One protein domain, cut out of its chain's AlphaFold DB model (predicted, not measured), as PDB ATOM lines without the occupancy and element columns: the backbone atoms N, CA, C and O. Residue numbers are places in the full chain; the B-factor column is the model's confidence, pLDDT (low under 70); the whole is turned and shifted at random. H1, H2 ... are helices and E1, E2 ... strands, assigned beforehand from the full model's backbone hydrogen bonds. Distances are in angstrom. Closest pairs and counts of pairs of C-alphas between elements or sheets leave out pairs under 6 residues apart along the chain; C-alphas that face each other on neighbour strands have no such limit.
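What this domain is: This is residues 14 to 100 and 151 to 168 of the 171 residues of an uncharacterized protein of Acidobacteria bacterium (UniProt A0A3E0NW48). A twisted, curled sheet of five strands has H1 and H2 packed over one face and no named helix over the other. The long hairpin of E4 and E5 makes the longest axis. The printed part has 105 residues, with two named helices and five named strands that follow along the chain as E1, H1, E2, E3, E4, E5, H2; the sheet runs E1, E5, E4, E3, E2, antiparallel throughout. The class is mixed, helices and strands, in two layers, helices on one face of a sheet. The whole is compact, with a radius of gyration of the C-alphas of 13.9 A, and flat, spanning 48 by 34 by 18 A.

Where its parts are: E1, residues 14 to 17, begins at C-alpha 14 (-49.450, -30.483, -16.053) and is 9.6 A long. H1, residues 21 to 34, spans 20.0 A. E2 is residues 38 to 41, 10.4 A. E3, residues 56 to 64, spans 23.8 A and bends by 52 degrees at residue 61. E4, residues 67 to 80, spans 36.7 A; E5, residues 85 to 98, 37.4 A. H2, residues 153 to 166, spans 20.3 A and ends at C-alpha 166 (-31.850, -26.938, -14.690).

How they stand to each other: E2, E3, E4 and E5 form a meander, each strand the antiparallel neighbour of the one before. Within hydrogen-bond range are N 40 and O 57 across the neighbours E2 and E3, at 2.9 A, N 58 and O 73 across E3 and E4, at 2.8 A, N 76 and O 89 across E4 and E5, at 3.0 A, and N 15 and O 88 across E1 and E5, at 2.8 A. H1 is on the sheet; its closest C-alphas to E2 are Ala 29 and Tyr 39, 5.8 A. H2 is on the same face, with Ala 15 of E1 and Arg 161 closest, 5.8 A. H1 and H2 are close but not clearly touching, C-alphas 31 and 160 being 7.2 A apart, at a steep tilt of 59 degrees, opposite ways. Every O i to N i+4 pair is within range in H1, 9 of 10 in H2.

The domain as a whole: The farthest C-alphas, Asp 82 and Pro 100, are 48.4 A apart. Residues 101 to 150 are not printed, with 16.5 A between C-alphas 100 and 151. The link E2 to E3 is long. Confidence is under 70 in 26 residues, among them 44 to 52 and 165 to 168.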
ATOM      1  N   SER A  14     -50.362 -29.356 -15.879       78.75
ATOM      2  CA  SER A  14     -49.450 -30.483 -16.053       78.75
ATOM      3  C   SER A  14     -48.001 -30.000 -16.089       78.75
ATOM      4  O   SER A  14     -47.665 -29.080 -16.847       78.75
ATOM      5  N   ALA A  15     -47.129 -30.618 -15.305       80.19
ATOM      6  CA  ALA A  15     -45.687 -30.418 -15.364       80.19
ATOM      7  C   ALA A  15     -45.018 -31.705 -15.853       80.19
ATOM      8  O   ALA A  15     -45.138 -32.750 -15.216       80.19
ATOM      9  N   ASP A  16     -44.320 -31.617 -16.985       82.69
ATOM     10  CA  ASP A  16     -43.515 -32.717 -17.509       82.69
ATOM     11  C   ASP A  16     -42.114 -32.620 -16.906       82.69
ATOM     12  O   ASP A  16     -41.438 -31.596 -17.033       82.69
ATOM     13  N   LEU A  17     -41.703 -33.681 -16.221       80.88
ATOM     14  CA  LEU A  17     -40.422 -33.795 -15.543       80.88
ATOM     15  C   LEU A  17     -39.606 -34.901 -16.216       80.88
ATOM     16  O   LEU A  17     -40.082 -36.028 -16.387       80.88
ATOM     17  N   ASP A  18     -38.353 -34.599 -16.548       83.12
ATOM     18  CA  ASP A  18     -37.358 -35.580 -17.000       83.12
ATOM     19  C   ASP A  18     -36.763 -36.356 -15.804       83.12
ATOM     20  O   ASP A  18     -35.552 -36.508 -15.682       83.12
ATOM     21  N   LEU A  19     -37.631 -36.802 -14.893       82.81
ATOM     22  CA  LEU A  19     -37.284 -37.508 -13.662       82.81
ATOM     23  C   LEU A  19     -38.129 -38.776 -13.522       82.81
ATOM     24  O   LEU A  19     -39.285 -38.836 -13.973       82.81
ATOM     25  N   ALA A  20     -37.566 -39.776 -12.843       85.06
ATOM     26  CA  ALA A  20     -38.336 -40.928 -12.398       85.06
ATOM     27  C   ALA A  20     -39.416 -40.491 -11.398       85.06
ATOM     28  O   ALA A  20     -39.289 -39.472 -10.726       85.06
ATOM     29  N   GLU A  21     -40.482 -41.275 -11.272       83.31
ATOM     30  CA  GLU A  21     -41.648 -40.901 -10.463       83.31
ATOM     31  C   GLU A  21     -41.291 -40.590  -8.998       83.31
ATOM     32  O   GLU A  21     -41.754 -39.599  -8.440       83.31
ATOM     33  N   ALA A  22     -40.418 -41.395  -8.384       84.12
ATOM     34  CA  ALA A  22     -39.969 -41.167  -7.010       84.12
ATOM     35  C   ALA A  22     -39.204 -39.840  -6.857       84.12
ATOM     36  O   ALA A  22     -39.491 -39.074  -5.940       84.12
ATOM     37  N   GLU A  23     -38.295 -39.543  -7.787       84.56
ATOM     38  CA  GLU A  23     -37.510 -38.300  -7.809       84.56
ATOM     39  C   GLU A  23     -38.396 -37.082  -8.099       84.56
ATOM     40  O   GLU A  23     -38.213 -36.019  -7.512       84.56
ATOM     41  N   ALA A  24     -39.404 -37.239  -8.962       85.31
ATOM     42  CA  ALA A  24     -40.390 -36.203  -9.244       85.31
ATOM     43  C   ALA A  24     -41.172 -35.807  -7.981       85.31
ATOM     44  O   ALA A  24     -41.386 -34.618  -7.743       85.31
ATOM     45  N   PHE A  25     -41.563 -36.780  -7.151       86.31
ATOM     46  CA  PHE A  25     -42.238 -36.517  -5.878       86.31
ATOM     47  C   PHE A  25     -41.315 -35.916  -4.812       86.31
ATOM     48  O   PHE A  25     -41.759 -35.050  -4.062       86.31
ATOM     49  N   GLU A  26     -40.047 -36.330  -4.742       87.12
ATOM     50  CA  GLU A  26     -39.070 -35.695  -3.843       87.12
ATOM     51  C   GLU A  26     -38.844 -34.228  -4.216       87.12
ATOM     52  O   GLU A  26     -38.954 -33.346  -3.363       87.12
ATOM     53  N   HIS A  27     -38.641 -33.953  -5.506       86.69
ATOM     54  CA  HIS A  27     -38.449 -32.595  -6.012       86.69
ATOM     55  C   HIS A  27     -39.680 -31.711  -5.774       86.69
ATOM     56  O   HIS A  27     -39.573 -30.551  -5.374       86.69
ATOM     57  N   LEU A  28     -40.873 -32.280  -5.955       87.56
ATOM     58  CA  LEU A  28     -42.138 -31.622  -5.643       87.56
ATOM     59  C   LEU A  28     -42.273 -31.299  -4.148       87.56
ATOM     60  O   LEU A  28     -42.717 -30.203  -3.799       87.56
ATOM     61  N   ALA A  29     -41.886 -32.227  -3.268       87.12
ATOM     62  CA  ALA A  29     -41.919 -32.026  -1.823       87.12
ATOM     63  C   ALA A  29     -40.959 -30.909  -1.385       87.12
ATOM     64  O   ALA A  29     -41.322 -30.071  -0.556       87.12
ATOM     65  N   ASP A  30     -39.760 -30.854  -1.962       88.00
ATOM     66  CA  ASP A  30     -38.784 -29.805  -1.664       88.00
ATOM     67  C   ASP A  30     -39.247 -28.432  -2.153       88.00
ATOM     68  O   ASP A  30     -39.161 -27.450  -1.406       88.00
ATOM     69  N   LEU A  31     -39.834 -28.358  -3.351       87.50
ATOM     70  CA  LEU A  31     -40.421 -27.117  -3.851       87.50
ATOM     71  C   LEU A  31     -41.606 -26.658  -2.986       87.50
ATOM     72  O   LEU A  31     -41.703 -25.476  -2.647       87.50
ATOM     73  N   ALA A  32     -42.482 -27.580  -2.575       85.94
ATOM     74  CA  ALA A  32     -43.594 -27.275  -1.677       85.94
ATOM     75  C   ALA A  32     -43.100 -26.697  -0.338       85.94
ATOM     76  O   ALA A  32     -43.605 -25.663   0.109       85.94
ATOM     77  N   ARG A  33     -42.052 -27.286   0.258       86.75
ATOM     78  CA  ARG A  33     -41.420 -26.771   1.487       86.75
ATOM     79  C   ARG A  33     -40.780 -25.402   1.287       86.75
ATOM     80  O   ARG A  33     -40.923 -24.541   2.153       86.75
ATOM     81  N   ALA A  34     -40.119 -25.164   0.153       85.31
ATOM     82  CA  ALA A  34     -39.540 -23.859  -0.180       85.31
ATOM     83  C   ALA A  34     -40.613 -22.760  -0.291       85.31
ATOM     84  O   ALA A  34     -40.380 -21.597   0.052       85.31
ATOM     85  N   TRP A  35     -41.819 -23.137  -0.711       83.94
ATOM     86  CA  TRP A  35     -42.992 -22.268  -0.728       83.94
ATOM     87  C   TRP A  35     -43.664 -22.102   0.642       83.94
ATOM     88  O   TRP A  35     -44.564 -21.272   0.777       83.94
ATOM     89  N   GLY A  36     -43.210 -22.829   1.666       82.12
ATOM     90  CA  GLY A  36     -43.813 -22.857   2.998       82.12
ATOM     91  C   GLY A  36     -45.115 -23.658   3.054       82.12
ATOM     92  O   GLY A  36     -45.932 -23.415   3.942       82.12
ATOM     93  N   GLY A  37     -45.335 -24.546   2.082       82.88
ATOM     94  CA  GLY A  37     -46.459 -25.469   2.043       82.88
ATOM     95  C   GLY A  37     -46.179 -26.791   2.749       82.88
ATOM     96  O   GLY A  37     -45.032 -27.134   3.038       82.88
ATOM     97  N   ASP A  38     -47.254 -27.527   3.016       84.38
ATOM     98  CA  ASP A  38     -47.201 -28.886   3.549       84.38
ATOM     99  C   ASP A  38     -47.338 -29.898   2.402       84.38
ATOM    100  O   ASP A  38     -48.066 -29.653   1.436       84.38
ATOM    101  N   TYR A  39     -46.635 -31.022   2.497       85.62
ATOM    102  CA  TYR A  39     -46.634 -32.086   1.497       85.62
ATOM    103  C   TYR A  39     -46.917 -33.417   2.180       85.62
ATOM    104  O   TYR A  39     -46.203 -33.826   3.098       85.62
ATOM    105  N   ARG A  40     -47.917 -34.135   1.672       85.56
ATOM    106  CA  ARG A  40     -48.277 -35.465   2.144       85.56
ATOM    107  C   ARG A  40     -48.449 -36.398   0.959       85.56
ATOM    108  O   ARG A  40     -49.276 -36.152   0.089       85.56
ATOM    109  N   ARG A  41     -47.686 -37.487   0.939       82.38
ATOM    110  CA  ARG A  41     -47.935 -38.586   0.005       82.38
ATOM    111  C   ARG A  41     -49.139 -39.382   0.500       82.38
ATOM    112  O   ARG A  41     -49.241 -39.611   1.705       82.38
ATOM    113  N   VAL A  42     -50.033 -39.744  -0.407       80.19
ATOM    114  CA  VAL A  42     -51.229 -40.530  -0.096       80.19
ATOM    115  C   VAL A  42     -50.892 -41.982  -0.408       80.19
ATOM    116  O   VAL A  42     -50.310 -42.268  -1.454       80.19
ATOM    117  N   ASP A  43     -51.148 -42.886   0.536       72.56
ATOM    118  CA  ASP A  43     -50.945 -44.317   0.290       72.56
ATOM    119  C   ASP A  43     -52.047 -44.811  -0.670       72.56
ATOM    120  O   ASP A  43     -53.190 -44.374  -0.526       72.56
ATOM    121  N   PRO A  44     -51.781 -45.732  -1.614       66.25
ATOM    122  CA  PRO A  44     -52.785 -46.178  -2.586       66.25
ATOM    123  C   PRO A  44     -53.986 -46.888  -1.940       66.25
ATOM    124  O   PRO A  44     -55.028 -47.038  -2.572       66.25
ATOM    125  N   ASP A  45     -53.835 -47.343  -0.693       63.44
ATOM    126  CA  ASP A  45     -54.891 -47.971   0.112       63.44
ATOM    127  C   ASP A  45     -55.672 -46.957   0.976       63.44
ATOM    128  O   ASP A  45     -56.678 -47.305   1.599       63.44
ATOM    129  N   GLU A  46     -55.232 -45.696   1.038       63.28
ATOM    130  CA  GLU A  46     -55.860 -44.647   1.838       63.28
ATOM    131  C   GLU A  46     -56.824 -43.831   0.965       63.28
ATOM    132  O   GLU A  46     -56.431 -42.962   0.189       63.28
ATOM    133  N   THR A  47     -58.127 -44.091   1.095       60.06
ATOM    134  CA  THR A  47     -59.140 -43.249   0.449       60.06
ATOM    135  C   THR A  47     -59.210 -41.904   1.166       60.06
ATOM    136  O   THR A  47     -59.533 -41.838   2.353       60.06
ATOM    137  N   LEU A  48     -58.922 -40.821   0.444       65.62
ATOM    138  CA  LEU A  48     -58.984 -39.461   0.976       65.62
ATOM    139  C   LEU A  48     -60.406 -39.140   1.468       65.62
ATOM    140  O   LEU A  48     -61.382 -39.514   0.822       65.62
ATOM    141  N   GLU A  49     -60.531 -38.399   2.576       60.53
ATOM    142  CA  GLU A  49     -61.836 -38.016   3.160       60.53
ATOM    143  C   GLU A  49     -62.759 -37.273   2.170       60.53
ATOM    144  O   GLU A  49     -63.978 -37.322   2.313       60.53
ATOM    145  N   ASP A  50     -62.188 -36.638   1.140       61.59
ATOM    146  CA  ASP A  50     -62.914 -35.940   0.068       61.59
ATOM    147  C   ASP A  50     -63.222 -36.829  -1.165       61.59
ATOM    148  O   ASP A  50     -63.778 -36.345  -2.150       61.59
ATOM    149  N   GLY A  51     -62.897 -38.128  -1.135       58.03
ATOM    150  CA  GLY A  51     -63.252 -39.099  -2.183       58.03
ATOM    151  C   GLY A  51     -62.421 -39.036  -3.473       58.03
ATOM    152  O   GLY A  51     -62.854 -39.571  -4.493       58.03
ATOM    153  N   GLY A  52     -61.257 -38.378  -3.446       60.69
ATOM    154  CA  GLY A  52     -60.318 -38.306  -4.573       60.69
ATOM    155  C   GLY A  52     -59.322 -39.474  -4.611       60.69
ATOM    156  O   GLY A  52     -58.940 -39.993  -3.565       60.69
ATOM    157  N   ASP A  53     -58.890 -39.849  -5.817       72.06
ATOM    158  CA  ASP A  53     -57.859 -40.864  -6.095       72.06
ATOM    159  C   ASP A  53     -56.549 -40.165  -6.495       72.06
ATOM    160  O   ASP A  53     -56.265 -40.020  -7.681       72.06
ATOM    161  N   ALA A  54     -55.822 -39.606  -5.522       78.44
ATOM    162  CA  ALA A  54     -54.611 -38.810  -5.749       78.44
ATOM    163  C   ALA A  54     -53.368 -39.482  -5.160       78.44
ATOM    164  O   ALA A  54     -53.435 -40.037  -4.069       78.44
ATOM    165  N   ASP A  55     -52.223 -39.367  -5.838       82.25
ATOM    166  CA  ASP A  55     -50.955 -39.975  -5.404       82.25
ATOM    167  C   ASP A  55     -50.259 -39.147  -4.306       82.25
ATOM    168  O   ASP A  55     -49.518 -39.658  -3.457       82.25
ATOM    169  N   ALA A  56     -50.471 -37.830  -4.317       83.19
ATOM    170  CA  ALA A  56     -49.980 -36.924  -3.290       83.19
ATOM    171  C   ALA A  56     -50.892 -35.707  -3.131       83.19
ATOM    172  O   ALA A  56     -51.632 -35.330  -4.037       83.19
ATOM    173  N   ARG A  57     -50.799 -35.059  -1.971       85.50
ATOM    174  CA  ARG A  57     -51.550 -33.861  -1.617       85.50
ATOM    175  C   ARG A  57     -50.615 -32.782  -1.096       85.50
ATOM    176  O   ARG A  57     -49.767 -33.032  -0.236       85.50
ATOM    177  N   ILE A  58     -50.793 -31.568  -1.599       85.06
ATOM    178  CA  ILE A  58     -49.978 -30.406  -1.246       85.06
ATOM    179  C   ILE A  58     -50.881 -29.295  -0.743       85.06
ATOM    180  O   ILE A  58     -51.866 -28.945  -1.384       85.06
ATOM    181  N   VAL A  59     -50.524 -28.706   0.391       84.94
ATOM    182  CA  VAL A  59     -51.177 -27.508   0.913       84.94
ATOM    183  C   VAL A  59     -50.245 -26.332   0.679       84.94
ATOM    184  O   VAL A  59     -49.262 -26.158   1.393       84.94
ATOM    185  N   LEU A  60     -50.546 -25.513  -0.325       82.94
ATOM    186  CA  LEU A  60     -49.738 -24.356  -0.692       82.94
ATOM    187  C   LEU A  60     -50.329 -23.069  -0.103       82.94
ATOM    188  O   LEU A  60     -51.506 -22.774  -0.340       82.94
ATOM    189  N   PRO A  61     -49.542 -22.247   0.613       79.12
ATOM    190  CA  PRO A  61     -49.977 -20.909   0.977       79.12
ATOM    191  C   PRO A  61     -50.041 -20.046  -0.288       79.12
ATOM    192  O   PRO A  61     -49.026 -19.765  -0.925       79.12
ATOM    193  N   VAL A  62     -51.242 -19.599  -0.651       73.38
ATOM    194  CA  VAL A  62     -51.471 -18.760  -1.832       73.38
ATOM    195  C   VAL A  62     -51.855 -17.341  -1.437       73.38
ATOM    196  O   VAL A  62     -52.627 -17.100  -0.502       73.38
ATOM    197  N   GLN A  63     -51.320 -16.380  -2.187       70.00
ATOM    198  CA  GLN A  63     -51.683 -14.970  -2.084       70.00
ATOM    199  C   GLN A  63     -52.222 -14.502  -3.430       70.00
ATOM    200  O   GLN A  63     -51.511 -14.457  -4.431       70.00
ATOM    201  N   ALA A  64     -53.505 -14.148  -3.445       61.47
ATOM    202  CA  ALA A  64     -54.181 -13.569  -4.599       61.47
ATOM    203  C   ALA A  64     -54.653 -12.157  -4.226       61.47
ATOM    204  O   ALA A  64     -55.796 -11.938  -3.807       61.47
ATOM    205  N   GLY A  65     -53.737 -11.188  -4.308       66.06
ATOM    206  CA  GLY A  65     -53.998  -9.803  -3.919       66.06
ATOM    207  C   GLY A  65     -54.334  -9.671  -2.427       66.06
ATOM    208  O   GLY A  65     -53.509  -9.922  -1.552       66.06
ATOM    209  N   MET A  66     -55.573  -9.279  -2.101       55.03
ATOM    210  CA  MET A  66     -56.012  -9.165  -0.700       55.03
ATOM    211  C   MET A  66     -56.341 -10.514  -0.048       55.03
ATOM    212  O   MET A  66     -56.346 -10.606   1.181       55.03
ATOM    213  N   ARG A  67     -56.599 -11.558  -0.841       59.56
ATOM    214  CA  ARG A  67     -56.973 -12.884  -0.342       59.56
ATOM    215  C   ARG A  67     -55.728 -13.674   0.035       59.56
ATOM    216  O   ARG A  67     -54.844 -13.872  -0.794       59.56
ATOM    217  N   HIS A  68     -55.676 -14.092   1.293       67.69
ATOM    218  CA  HIS A  68     -54.644 -14.977   1.824       67.69
ATOM    219  C   HIS A  68     -55.315 -16.307   2.109       67.69
ATOM    220  O   HIS A  68     -56.387 -16.327   2.718       67.69
ATOM    221  N   GLY A  69     -54.734 -17.396   1.635       75.50
ATOM    222  CA  GLY A  69     -55.391 -18.683   1.715       75.50
ATOM    223  C   GLY A  69     -54.443 -19.856   1.651       75.50
ATOM    224  O   GLY A  69     -53.249 -19.695   1.401       75.50
ATOM    225  N   ALA A  70     -55.014 -21.029   1.867       78.50
ATOM    226  CA  ALA A  70     -54.376 -22.293   1.571       78.50
ATOM    227  C   ALA A  70     -55.062 -22.888   0.343       78.50
ATOM    228  O   ALA A  70     -56.291 -22.884   0.232       78.50
ATOM    229  N   LEU A  71     -54.251 -23.353  -0.596       82.12
ATOM    230  CA  LEU A  71     -54.704 -24.080  -1.761       82.12
ATOM    231  C   LEU A  71     -54.306 -25.533  -1.564       82.12
ATOM    232  O   LEU A  71     -53.127 -25.838  -1.402       82.12
ATOM    233  N   LEU A  72     -55.300 -26.401  -1.518       82.44
ATOM    234  CA  LEU A  72     -55.115 -27.831  -1.407       82.44
ATOM    235  C   LEU A  72     -55.122 -28.396  -2.825       82.44
ATOM    236  O   LEU A  72     -56.087 -28.212  -3.570       82.44
ATOM    237  N   VAL A  73     -54.000 -28.997  -3.192       83.75
ATOM    238  CA  VAL A  73     -53.705 -29.500  -4.528       83.75
ATOM    239  C   VAL A  73     -53.554 -31.003  -4.439       83.75
ATOM    240  O   VAL A  73     -52.705 -31.487  -3.690       83.75
ATOM    241  N   ASP A  74     -54.353 -31.712  -5.214       85.94
ATOM    242  CA  ASP A  74     -54.201 -33.139  -5.433       85.94
ATOM    243  C   ASP A  74     -53.282 -33.339  -6.646       85.94
ATOM    244  O   ASP A  74     -53.348 -32.611  -7.640       85.94
ATOM    245  N   VAL A  75     -52.343 -34.271  -6.522       85.06
ATOM    246  CA  VAL A  75     -51.303 -34.525  -7.518       85.06
ATOM    247  C   VAL A  75     -51.425 -35.957  -7.995       85.06
ATOM    248  O   VAL A  75     -51.384 -36.887  -7.190       85.06
ATOM    249  N   HIS A  76     -51.507 -36.116  -9.312       86.00
ATOM    250  CA  HIS A  76     -51.511 -37.414  -9.973       86.00
ATOM    251  C   HIS A  76     -50.263 -37.541 -10.841       86.00
ATOM    252  O   HIS A  76     -49.953 -36.649 -11.638       86.00
ATOM    253  N   ALA A  77     -49.538 -38.643 -10.708       84.25
ATOM    254  CA  ALA A  77     -48.365 -38.932 -11.507       84.25
ATOM    255  C   ALA A  77     -48.701 -39.915 -12.628       84.25
ATOM    256  O   ALA A  77     -49.270 -40.985 -12.430       84.25
ATOM    257  N   ARG A  78     -48.279 -39.579 -13.848       83.81
ATOM    258  CA  ARG A  78     -48.311 -40.488 -14.996       83.81
ATOM    259  C   ARG A  78     -46.910 -40.665 -15.546       83.81
ATOM    260  O   ARG A  78     -46.255 -39.695 -15.927       83.81
ATOM    261  N   ARG A  79     -46.449 -41.911 -15.647       82.88
ATOM    262  CA  ARG A  79     -45.182 -42.227 -16.324       82.88
ATOM    263  C   ARG A  79     -45.330 -42.032 -17.833       82.88
ATOM    264  O   ARG A  79     -46.287 -42.520 -18.430       82.88
ATOM    265  N   LEU A  80     -44.365 -41.359 -18.457       79.12
ATOM    266  CA  LEU A  80     -44.265 -41.227 -19.910       79.12
ATOM    267  C   LEU A  80     -43.135 -42.097 -20.467       79.12
ATOM    268  O   LEU A  80     -41.978 -41.979 -20.066       79.12
ATOM    269  N   GLY A  81     -43.461 -42.913 -21.472       73.62
ATOM    270  CA  GLY A  81     -42.480 -43.692 -22.232       73.62
ATOM    271  C   GLY A  81     -41.728 -44.716 -21.377       73.62
ATOM    272  O   GLY A  81     -42.347 -45.533 -20.703       73.62
ATOM    273  N   ASP A  82     -40.394 -44.663 -21.413       69.88
ATOM    274  CA  ASP A  82     -39.453 -45.629 -20.809       69.88
ATOM    275  C   ASP A  82     -39.330 -45.527 -19.268       69.88
ATOM    276  O   ASP A  82     -38.302 -45.838 -18.679       69.88
ATOM    277  N   GLY A  83     -40.341 -44.983 -18.581       66.81
ATOM    278  CA  GLY A  83     -40.361 -44.844 -17.115       66.81
ATOM    279  C   GLY A  83     -39.402 -43.799 -16.521       66.81
ATOM    280  O   GLY A  83     -39.450 -43.553 -15.319       66.81
ATOM    281  N   ARG A  84     -38.565 -43.157 -17.345       75.50
ATOM    282  CA  ARG A  84     -37.640 -42.075 -16.952       75.50
ATOM    283  C   ARG A  84     -38.250 -40.673 -16.958       75.50
ATOM    284  O   ARG A  84     -37.593 -39.733 -16.534       75.50
ATOM    285  N   ARG A  85     -39.465 -40.523 -17.486       80.56
ATOM    286  CA  ARG A  85     -40.192 -39.253 -17.533       80.56
ATOM    287  C   ARG A  85     -41.495 -39.390 -16.779       80.56
ATOM    288  O   ARG A  85     -42.199 -40.389 -16.941       80.56
ATOM    289  N   THR A  86     -41.840 -38.361 -16.024       84.31
ATOM    290  CA  THR A  86     -43.062 -38.322 -15.224       84.31
ATOM    291  C   THR A  86     -43.804 -37.032 -15.520       84.31
ATOM    292  O   THR A  86     -43.225 -35.951 -15.483       84.31
ATOM    293  N   ARG A  87     -45.095 -37.136 -15.819       84.75
ATOM    294  CA  ARG A  87     -46.013 -36.001 -15.856       84.75
ATOM    295  C   ARG A  87     -46.740 -35.941 -14.528       84.75
ATOM    296  O   ARG A  87     -47.397 -36.909 -14.158       84.75
ATOM    297  N   LEU A  88     -46.631 -34.810 -13.846       84.31
ATOM    298  CA  LEU A  88     -47.444 -34.498 -12.679       84.31
ATOM    299  C   LEU A  88     -48.627 -33.646 -13.126       84.31
ATOM    300  O   LEU A  88     -48.438 -32.580 -13.713       84.31
ATOM    301  N   GLU A  89     -49.838 -34.119 -12.868       85.88
ATOM    302  CA  GLU A  89     -51.084 -33.385 -13.062       85.88
ATOM    303  C   GLU A  89     -51.491 -32.805 -11.703       85.88
ATOM    304  O   GLU A  89     -51.739 -33.552 -10.760       85.88
ATOM    305  N   LEU A  90     -51.486 -31.473 -11.589       83.38
ATOM    306  CA  LEU A  90     -51.894 -30.754 -10.383       83.38
ATOM    307  C   LEU A  90     -53.356 -30.318 -10.534       83.38
ATOM    308  O   LEU A  90     -53.661 -29.486 -11.399       83.38
ATOM    309  N   ASP A  91     -54.234 -30.849  -9.684       82.12
ATOM    310  CA  ASP A  91     -55.641 -30.460  -9.604       82.12
ATOM    311  C   ASP A  91     -55.937 -29.718  -8.297       82.12
ATOM    312  O   ASP A  91     -55.474 -30.076  -7.216       82.12
ATOM    313  N   VAL A  92     -56.699 -28.634  -8.389       78.75
ATOM    314  CA  VAL A  92     -57.014 -27.786  -7.238       78.75
ATOM    315  C   VAL A  92     -58.275 -28.318  -6.573       78.75
ATOM    316  O   VAL A  92     -59.385 -27.912  -6.914       78.75
ATOM    317  N   ALA A  93     -58.097 -29.193  -5.586       73.81
ATOM    318  CA  ALA A  93     -59.198 -29.812  -4.856       73.81
ATOM    319  C   ALA A  93     -59.955 -28.810  -3.971       73.81
ATOM    320  O   ALA A  93     -61.185 -28.806  -3.925       73.81
ATOM    321  N   ARG A  94     -59.234 -27.916  -3.276       70.75
ATOM    322  CA  ARG A  94     -59.860 -26.912  -2.403       70.75
ATOM    323  C   ARG A  94     -59.081 -25.610  -2.378       70.75
ATOM    324  O   ARG A  94     -57.857 -25.587  -2.393       70.75
ATOM    325  N   SER A  95     -59.806 -24.499  -2.317       70.31
ATOM    326  CA  SER A  95     -59.219 -23.168  -2.174       70.31
ATOM    327  C   SER A  95     -59.901 -22.414  -1.041       70.31
ATOM    328  O   SER A  95     -60.999 -21.884  -1.213       70.31
ATOM    329  N   ASP A  96     -59.242 -22.341   0.112       68.75
ATOM    330  CA  ASP A  96     -59.748 -21.597   1.262       68.75
ATOM    331  C   ASP A  96     -59.108 -20.209   1.287       68.75
ATOM    332  O   ASP A  96     -57.954 -20.033   1.676       68.75
ATOM    333  N   TYR A  97     -59.866 -19.202   0.849       67.25
ATOM    334  CA  TYR A  97     -59.425 -17.811   0.834       67.25
ATOM    335  C   TYR A  97     -60.045 -17.016   1.978       67.25
ATOM    336  O   TYR A  97     -61.263 -16.843   2.052       67.25
ATOM    337  N   HIS A  98     -59.201 -16.402   2.799       63.72
ATOM    338  CA  HIS A  98     -59.624 -15.451   3.813       63.72
ATOM    339  C   HIS A  98     -59.279 -14.017   3.401       63.72
ATOM    340  O   HIS A  98     -58.168 -13.713   2.954       63.72
ATOM    341  N   LEU A  99     -60.246 -13.108   3.570       62.03
ATOM    342  CA  LEU A  99     -59.964 -11.675   3.567       62.03
ATOM    343  C   LEU A  99     -59.536 -11.253   4.979       62.03
ATOM    344  O   LEU A  99     -60.323 -11.379   5.921       62.03
ATOM    345  N   PRO A 100     -58.324 -10.709   5.153       66.94
ATOM    346  CA  PRO A 100     -57.915 -10.169   6.435       66.94
ATOM    347  C   PRO A 100     -58.760  -8.935   6.778       66.94
ATOM    348  O   PRO A 100     -58.878  -8.003   5.981       66.94
ATOM    349  N   ARG A 151     -48.998 -14.780  -5.787       62.88
ATOM    350  CA  ARG A 151     -48.285 -16.035  -5.569       62.88
ATOM    351  C   ARG A 151     -49.332 -17.128  -5.700       62.88
ATOM    352  O   ARG A 151     -50.106 -17.366  -4.769       62.88
ATOM    353  N   GLY A 152     -49.446 -17.672  -6.908       70.25
ATOM    354  CA  GLY A 152     -50.508 -18.608  -7.290       70.25
ATOM    355  C   GLY A 152     -49.994 -19.962  -7.777       70.25
ATOM    356  O   GLY A 152     -48.809 -20.132  -8.042       70.25
ATOM    357  N   ILE A 153     -50.922 -20.910  -7.967       74.12
ATOM    358  CA  ILE A 153     -50.653 -22.259  -8.509       74.12
ATOM    359  C   ILE A 153     -49.885 -22.219  -9.845       74.12
ATOM    360  O   ILE A 153     -49.057 -23.084 -10.111       74.12
ATOM    361  N   ARG A 154     -50.115 -21.184 -10.669       77.00
ATOM    362  CA  ARG A 154     -49.419 -21.000 -11.952       77.00
ATOM    363  C   ARG A 154     -47.926 -20.746 -11.781       77.00
ATOM    364  O   ARG A 154     -47.136 -21.437 -12.407       77.00
ATOM    365  N   GLU A 155     -47.549 -19.829 -10.892       79.12
ATOM    366  CA  GLU A 155     -46.135 -19.586 -10.574       79.12
ATOM    367  C   GLU A 155     -45.483 -20.816  -9.949       79.12
ATOM    368  O   GLU A 155     -44.350 -21.126 -10.294       79.12
ATOM    369  N   PHE A 156     -46.205 -21.552  -9.098       81.19
ATOM    370  CA  PHE A 156     -45.692 -22.797  -8.525       81.19
ATOM    371  C   PHE A 156     -45.373 -23.834  -9.609       81.19
ATOM    372  O   PHE A 156     -44.280 -24.396  -9.623       81.19
ATOM    373  N   ALA A 157     -46.284 -24.068 -10.558       80.81
ATOM    374  CA  ALA A 157     -46.025 -25.024 -11.635       80.81
ATOM    375  C   ALA A 157     -44.976 -24.534 -12.641       80.81
ATOM    376  O   ALA A 157     -44.231 -25.350 -13.179       80.81
ATOM    377  N   ASP A 158     -44.881 -23.230 -12.898       82.62
ATOM    378  CA  ASP A 158     -43.819 -22.677 -13.741       82.62
ATOM    379  C   ASP A 158     -42.440 -22.795 -13.059       82.62
ATOM    380  O   ASP A 158     -41.442 -23.111 -13.715       82.62
ATOM    381  N   GLU A 159     -42.370 -22.655 -11.733       84.06
ATOM    382  CA  GLU A 159     -41.152 -22.899 -10.952       84.06
ATOM    383  C   GLU A 159     -40.798 -24.397 -10.903       84.06
ATOM    384  O   GLU A 159     -39.635 -24.778 -11.072       84.06
ATOM    385  N   LEU A 160     -41.799 -25.277 -10.814       83.00
ATOM    386  CA  LEU A 160     -41.619 -26.730 -10.912       83.00
ATOM    387  C   LEU A 160     -41.071 -27.155 -12.285       83.00
ATOM    388  O   LEU A 160     -40.141 -27.956 -12.363       83.00
ATOM    389  N   ARG A 161     -41.594 -26.582 -13.376       81.00
ATOM    390  CA  ARG A 161     -41.117 -26.844 -14.748       81.00
ATOM    391  C   ARG A 161     -39.720 -26.282 -15.013       81.00
ATOM    392  O   ARG A 161     -38.969 -26.850 -15.799       81.00
ATOM    393  N   SER A 162     -39.381 -25.135 -14.429       81.50
ATOM    394  CA  SER A 162     -38.073 -24.504 -14.654       81.50
ATOM    395  C   SER A 162     -36.961 -25.165 -13.838       81.50
ATOM    396  O   SER A 162     -35.862 -25.368 -14.357       81.50
ATOM    397  N   SER A 163     -37.252 -25.573 -12.601       75.12
ATOM    398  CA  SER A 163     -36.294 -26.269 -11.736       75.12
ATOM    399  C   SER A 163     -35.930 -27.667 -12.246       75.12
ATOM    400  O   SER A 163     -34.774 -28.067 -12.128       75.12
ATOM    401  N   SER A 164     -36.857 -28.379 -12.897       70.12
ATOM    402  CA  SER A 164     -36.567 -29.690 -13.495       70.12
ATOM    403  C   SER A 164     -35.646 -29.614 -14.712       70.12
ATOM    404  O   SER A 164     -34.830 -30.506 -14.929       70.12
ATOM    405  N   ARG A 165     -35.716 -28.520 -15.482       65.19
ATOM    406  CA  ARG A 165     -34.863 -28.306 -16.659       65.19
ATOM    407  C   ARG A 165     -33.412 -27.997 -16.280       65.19
ATOM    408  O   ARG A 165     -32.503 -28.400 -16.994       65.19
ATOM    409  N   SER A 166     -33.192 -27.317 -15.153       58.69
ATOM    410  CA  SER A 166     -31.850 -26.938 -14.690       58.69
ATOM    411  C   SER A 166     -31.039 -28.108 -14.119       58.69
ATOM    412  O   SER A 166     -29.814 -28.018 -14.088       58.69
ATOM    413  N   GLY A 167     -31.683 -29.194 -13.676       52.19
ATOM    414  CA  GLY A 167     -30.991 -30.387 -13.166       52.19
ATOM    415  C   GLY A 167     -30.331 -31.250 -14.251       52.19
ATOM    416  O   GLY A 167     -29.510 -32.103 -13.933       52.19
ATOM    417  N   GLY A 168     -30.661 -31.022 -15.529       49.00
ATOM    418  CA  GLY A 168     -30.118 -31.773 -16.666       49.00
ATOM    419  C   GLY A 168     -28.822 -31.214 -17.264       49.00
ATOM    420  O   GLY A 168     -28.246 -31.855 -18.136       49.00
TER     421      GLY A 168